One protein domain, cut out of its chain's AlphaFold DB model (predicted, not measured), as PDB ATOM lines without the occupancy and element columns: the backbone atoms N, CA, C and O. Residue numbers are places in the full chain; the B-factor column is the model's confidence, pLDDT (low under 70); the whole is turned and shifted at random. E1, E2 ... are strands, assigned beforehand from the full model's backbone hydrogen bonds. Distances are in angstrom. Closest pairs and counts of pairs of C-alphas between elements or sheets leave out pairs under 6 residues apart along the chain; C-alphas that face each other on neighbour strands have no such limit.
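Overview. This is residues 42 to 87 of the 87 residues of an uncharacterized protein of Methylobacterium phyllostachyos (UniProt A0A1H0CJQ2). With little regular structure, this is two small strand hairpins, E1 with E2 and E3 with E4, set toward opposite ends of the longest axis and joined by a long looping stretch, residues 59 to 74. The printed part has 46 residues with no named helix and four named strands, E1 E2 E3 E4 along the chain, all strand by class, though these hold only 12 residues. Both two-stranded sheets are antiparallel. The whole is compact, radius of gyration of the C-alphas 9.2 A, spanning 26 by 19 by 15 A.

Along the chain. E1, residues 48 to 50, is 7.0 A long from C-alpha 48 at (6.650, -31.760, 37.812). E2, residues 56 to 58, and E3, residues 75 to 77, are each 7.1 A. E4, residues 84 to 86, is 6.9 A, ending at C-alpha 86 (20.672, -18.980, 38.709).

Arrangement. In hairpin E1 and E2, at 136 degrees, N 57 and O 49 are 2.9 A apart, within hydrogen-bond range. In hairpin E3 and E4, at 138 degrees, so are N 76 and O 85, 2.9 A. E1 and E2 are apart from E3 and E4.

Size, cuts and confidence. The farthest C-alphas, of Leu 46 and Asn 87, are 26.0 A apart. The printed part has no cut; E2 to E3 is a long link. No printed residue is under pLDDT 70.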
ATOM      1  N   GLY A  42       1.831 -24.101  37.770       70.62
ATOM      2  CA  GLY A  42       2.846 -24.174  36.711       70.62
ATOM      3  C   GLY A  42       2.517 -25.124  35.551       70.62
ATOM      4  O   GLY A  42       3.205 -25.065  34.532       70.62
ATOM      5  N   GLY A  43       1.491 -25.974  35.687       82.81
ATOM      6  CA  GLY A  43       1.003 -26.869  34.623       82.81
ATOM      7  C   GLY A  43       1.787 -28.174  34.428       82.81
ATOM      8  O   GLY A  43       1.509 -28.899  33.483       82.81
ATOM      9  N   CYS A  44       2.747 -28.497  35.297       86.00
ATOM     10  CA  CYS A  44       3.653 -29.641  35.108       86.00
ATOM     11  C   CYS A  44       3.222 -30.935  35.825       86.00
ATOM     12  O   CYS A  44       3.999 -31.886  35.896       86.00
ATOM     13  N   GLY A  45       1.994 -30.984  36.350       86.12
ATOM     14  CA  GLY A  45       1.466 -32.132  37.088       86.12
ATOM     15  C   GLY A  45       2.010 -32.250  38.517       86.12
ATOM     16  O   GLY A  45       2.809 -31.436  38.976       86.12
ATOM     17  N   LEU A  46       1.555 -33.277  39.241       83.62
ATOM     18  CA  LEU A  46       1.907 -33.514  40.653       83.62
ATOM     19  C   LEU A  46       3.425 -33.619  40.894       83.62
ATOM     20  O   LEU A  46       3.950 -33.101  41.884       83.62
ATOM     21  N   TYR A  47       4.127 -34.287  39.976       86.56
ATOM     22  CA  TYR A  47       5.549 -34.631  40.096       86.56
ATOM     23  C   TYR A  47       6.465 -33.752  39.242       86.56
ATOM     24  O   TYR A  47       7.650 -34.064  39.097       86.56
ATOM     25  N   GLY A  48       5.918 -32.681  38.664       88.00
ATOM     26  CA  GLY A  48       6.650 -31.760  37.812       88.00
ATOM     27  C   GLY A  48       6.569 -30.323  38.307       88.00
ATOM     28  O   GLY A  48       5.607 -29.895  38.943       88.00
ATOM     29  N   HIS A  49       7.585 -29.543  37.964       85.56
ATOM     30  CA  HIS A  49       7.613 -28.106  38.192       85.56
ATOM     31  C   HIS A  49       8.118 -27.390  36.944       85.56
ATOM     32  O   HIS A  49       8.775 -27.985  36.086       85.56
ATOM     33  N   ARG A  50       7.803 -26.096  36.843       86.00
ATOM     34  CA  ARG A  50       8.254 -25.259  35.732       86.00
ATOM     35  C   ARG A  50       9.694 -24.812  35.985       86.00
ATOM     36  O   ARG A  50       9.989 -24.208  37.016       86.00
ATOM     37  N   GLY A  51      10.583 -25.145  35.057       84.00
ATOM     38  CA  GLY A  51      11.984 -24.750  35.092       84.00
ATOM     39  C   GLY A  51      12.207 -23.305  34.621       84.00
ATOM     40  O   GLY A  51      11.275 -22.649  34.153       84.00
ATOM     41  N   PRO A  52      13.458 -22.818  34.690       83.75
ATOM     42  CA  PRO A  52      13.824 -21.453  34.294       83.75
ATOM     43  C   PRO A  52      13.471 -21.098  32.846       83.75
ATOM     44  O   PRO A  52      13.130 -19.961  32.555       83.75
ATOM     45  N   TYR A  53      13.514 -22.085  31.949       84.19
ATOM     46  CA  TYR A  53      13.231 -21.923  30.519       84.19
ATOM     47  C   TYR A  53      11.767 -22.213  30.150       84.19
ATOM     48  O   TYR A  53      11.466 -22.517  29.002       84.19
ATOM     49  N   GLY A  54      10.854 -22.235  31.124       82.12
ATOM     50  CA  GLY A  54       9.424 -22.475  30.890       82.12
ATOM     51  C   GLY A  54       9.013 -23.943  30.696       82.12
ATOM     52  O   GLY A  54       7.834 -24.252  30.830       82.12
ATOM     53  N   GLY A  55       9.954 -24.862  30.455       85.88
ATOM     54  CA  GLY A  55       9.674 -26.299  30.333       85.88
ATOM     55  C   GLY A  55       9.410 -27.005  31.669       85.88
ATOM     56  O   GLY A  55       9.828 -26.537  32.732       85.88
ATOM     57  N   CYS A  56       8.759 -28.169  31.617       87.12
ATOM     58  CA  CYS A  56       8.527 -29.011  32.791       87.12
ATOM     59  C   CYS A  56       9.746 -29.875  33.130       87.12
ATOM     60  O   CYS A  56      10.401 -30.435  32.252       87.12
ATOM     61  N   ARG A  57      10.055 -29.976  34.424       87.94
ATOM     62  CA  ARG A  57      11.201 -30.718  34.966       87.94
ATOM     63  C   ARG A  57      10.749 -31.666  36.068       87.94
ATOM     64  O   ARG A  57       9.764 -31.396  36.750       87.94
ATOM     65  N   THR A  58      11.503 -32.752  36.254       87.69
ATOM     66  CA  THR A  58      11.297 -33.710  37.350       87.69
ATOM     67  C   THR A  58      11.343 -33.022  38.707       87.69
ATOM     68  O   THR A  58      12.220 -32.197  38.981       87.69
ATOM     69  N   GLY A  59      10.440 -33.443  39.581       83.88
ATOM     70  CA  GLY A  59      10.285 -32.916  40.923       83.88
ATOM     71  C   GLY A  59       9.200 -31.852  40.980       83.88
ATOM     72  O   GLY A  59       8.816 -31.306  39.954       83.88
ATOM     73  N   GLY A  60       8.675 -31.556  42.160       79.69
ATOM     74  CA  GLY A  60       7.541 -30.645  42.295       79.69
ATOM     75  C   GLY A  60       6.824 -30.819  43.622       79.69
ATOM     76  O   GLY A  60       7.387 -31.358  44.571       79.69
ATOM     77  N   GLN A  61       5.574 -30.363  43.684       73.62
ATOM     78  CA  GLN A  61       4.825 -30.280  44.938       73.62
ATOM     79  C   GLN A  61       4.632 -31.640  45.624       73.62
ATOM     80  O   GLN A  61       4.693 -31.695  46.845       73.62
ATOM     81  N   TRP A  62       4.449 -32.722  44.856       77.38
ATOM     82  CA  TRP A  62       4.288 -34.076  45.407       77.38
ATOM     83  C   TRP A  62       5.548 -34.939  45.284       77.38
ATOM     84  O   TRP A  62       5.719 -35.882  46.047       77.38
ATOM     85  N   GLY A  63       6.433 -34.636  44.328       79.19
ATOM     86  CA  GLY A  63       7.653 -35.418  44.076       79.19
ATOM     87  C   GLY A  63       8.902 -34.928  44.808       79.19
ATOM     88  O   GLY A  63       9.919 -35.615  44.784       79.19
ATOM     89  N   GLY A  64       8.857 -33.736  45.413       84.81
ATOM     90  CA  GLY A  64      10.041 -33.061  45.950       84.81
ATOM     91  C   GLY A  64      11.032 -32.654  44.854       84.81
ATOM     92  O   GLY A  64      10.868 -33.005  43.689       84.81
ATOM     93  N   TYR A  65      12.058 -31.874  45.193       85.19
ATOM     94  CA  TYR A  65      13.097 -31.476  44.237       85.19
ATOM     95  C   TYR A  65      14.298 -32.412  44.364       85.19
ATOM     96  O   TYR A  65      14.834 -32.610  45.450       85.19
ATOM     97  N   VAL A  66      14.739 -32.967  43.239       84.56
ATOM     98  CA  VAL A  66      15.858 -33.903  43.141       84.56
ATOM     99  C   VAL A  66      17.110 -33.145  42.698       84.56
ATOM    100  O   VAL A  66      17.130 -32.525  41.626       84.56
ATOM    101  N   ARG A  67      18.182 -33.203  43.502       77.88
ATOM    102  CA  ARG A  67      19.478 -32.577  43.173       77.88
ATOM    103  C   ARG A  67      19.972 -33.045  41.801       77.88
ATOM    104  O   ARG A  67      19.949 -34.232  41.496       77.88
ATOM    105  N   GLY A  68      20.397 -32.099  40.963       79.38
ATOM    106  CA  GLY A  68      20.942 -32.371  39.626       79.38
ATOM    107  C   GLY A  68      19.925 -32.783  38.551       79.38
ATOM    108  O   GLY A  68      20.282 -32.842  37.381       79.38
ATOM    109  N   ARG A  69      18.660 -33.047  38.907       84.19
ATOM    110  CA  ARG A  69      17.588 -33.395  37.949       84.19
ATOM    111  C   ARG A  69      16.529 -32.307  37.855       84.19
ATOM    112  O   ARG A  69      16.048 -32.009  36.763       84.19
ATOM    113  N   SER A  70      16.180 -31.702  38.990       88.56
ATOM    114  CA  SER A  70      15.159 -30.660  39.030       88.56
ATOM    115  C   SER A  70      15.609 -29.369  38.362       88.56
ATOM    116  O   SER A  70      14.803 -28.727  37.696       88.56
ATOM    117  N   CYS A  71      16.896 -29.033  38.453       89.19
ATOM    118  CA  CYS A  71      17.442 -27.835  37.826       89.19
ATOM    119  C   CYS A  71      18.379 -28.179  36.662       89.19
ATOM    120  O   CYS A  71      19.124 -29.156  36.753       89.19
ATOM    121  N   PRO A  72      18.323 -27.420  35.552       89.19
ATOM    122  CA  PRO A  72      19.315 -27.515  34.486       89.19
ATOM    123  C   PRO A  72      20.697 -27.037  34.957       89.19
ATOM    124  O   PRO A  72      20.829 -26.426  36.018       89.19
ATOM    125  N   ALA A  73      21.724 -27.292  34.141       89.06
ATOM    126  CA  ALA A  73      23.060 -26.746  34.365       89.06
ATOM    127  C   ALA A  73      23.015 -25.210  34.482       89.06
ATOM    128  O   ALA A  73      22.262 -24.557  33.761       89.06
ATOM    129  N   GLY A  74      23.802 -24.651  35.406       89.56
ATOM    130  CA  GLY A  74      23.803 -23.214  35.717       89.56
ATOM    131  C   GLY A  74      22.722 -22.766  36.708       89.56
ATOM    132  O   GLY A  74      22.641 -21.578  37.008       89.56
ATOM    133  N   PHE A  75      21.909 -23.690  37.230       90.69
ATOM    134  CA  PHE A  75      20.883 -23.395  38.226       90.69
ATOM    135  C   PHE A  75      20.964 -24.341  39.426       90.69
ATOM    136  O   PHE A  75      21.311 -25.517  39.290       90.69
ATOM    137  N   HIS A  76      20.538 -23.861  40.592       88.88
ATOM    138  CA  HIS A  76      20.422 -24.650  41.816       88.88
ATOM    139  C   HIS A  76      19.014 -24.578  42.418       88.88
ATOM    140  O   HIS A  76      18.205 -23.704  42.099       88.88
ATOM    141  N   ILE A  77      18.707 -25.533  43.299       87.19
ATOM    142  CA  ILE A  77      17.466 -25.529  44.079       87.19
ATOM    143  C   ILE A  77      17.597 -24.437  45.140       87.19
ATOM    144  O   ILE A  77      18.480 -24.514  45.990       87.19
ATOM    145  N   GLY A  78      16.725 -23.428  45.083       83.62
ATOM    146  CA  GLY A  78      16.744 -22.340  46.061       83.62
ATOM    147  C   GLY A  78      16.384 -22.806  47.477       83.62
ATOM    148  O   GLY A  78      15.837 -23.897  47.644       83.62
ATOM    149  N   PRO A  79      16.585 -21.956  48.496       83.38
ATOM    150  CA  PRO A  79      16.424 -22.317  49.911       83.38
ATOM    151  C   PRO A  79      15.033 -22.862  50.261       83.38
ATOM    152  O   PRO A  79      14.891 -23.704  51.138       83.38
ATOM    153  N   TYR A  80      13.998 -22.425  49.543       80.50
ATOM    154  CA  TYR A  80      12.627 -22.885  49.769       80.50
ATOM    155  C   TYR A  80      12.266 -24.179  49.037       80.50
ATOM    156  O   TYR A  80      11.146 -24.657  49.202       80.50
ATOM    157  N   GLY A  81      13.148 -24.710  48.183       79.00
ATOM    158  CA  GLY A  81      12.907 -25.958  47.463       79.00
ATOM    159  C   GLY A  81      11.668 -25.933  46.568       79.00
ATOM    160  O   GLY A  81      10.970 -26.930  46.507       79.00
ATOM    161  N   ARG A  82      11.331 -24.791  45.942       76.00
ATOM    162  CA  ARG A  82      10.125 -24.646  45.082       76.00
ATOM    163  C   ARG A  82      10.400 -24.107  43.682       76.00
ATOM    164  O   ARG A  82       9.483 -23.956  42.880       76.00
ATOM    165  N   ARG A  83      11.646 -23.737  43.390       79.06
ATOM    166  CA  ARG A  83      12.069 -23.257  42.071       79.06
ATOM    167  C   ARG A  83      13.582 -23.320  41.942       79.06
ATOM    168  O   ARG A  83      14.299 -23.314  42.946       79.06
ATOM    169  N   CYS A  84      14.031 -23.322  40.698       83.88
ATOM    170  CA  CYS A  84      15.432 -23.175  40.352       83.88
ATOM    171  C   CYS A  84      15.827 -21.694  40.323       83.88
ATOM    172  O   CYS A  84      15.052 -20.858  39.848       83.88
ATOM    173  N   TRP A  85      17.022 -21.403  40.825       86.62
ATOM    174  CA  TRP A  85      17.655 -20.085  40.831       86.62
ATOM    175  C   TRP A  85      18.961 -20.142  40.036       86.62
ATOM    176  O   TRP A  85      19.588 -21.204  40.038       86.62
ATOM    177  N   PRO A  86      19.351 -19.067  39.331       89.69
ATOM    178  CA  PRO A  86      20.672 -18.980  38.709       89.69
ATOM    179  C   PRO A  86      21.775 -19.159  39.763       89.69
ATOM    180  O   PRO A  86      21.597 -18.710  40.897       89.69
ATOM    181  N   ASN A  87      22.866 -19.839  39.398       84.38
ATOM    182  CA  ASN A  87      24.080 -19.923  40.223       84.38
ATOM    183  C   ASN A  87      24.791 -18.579  40.359       84.38
ATOM    184  O   ASN A  87      24.714 -17.775  39.404       84.38
TER     185      ASN A  87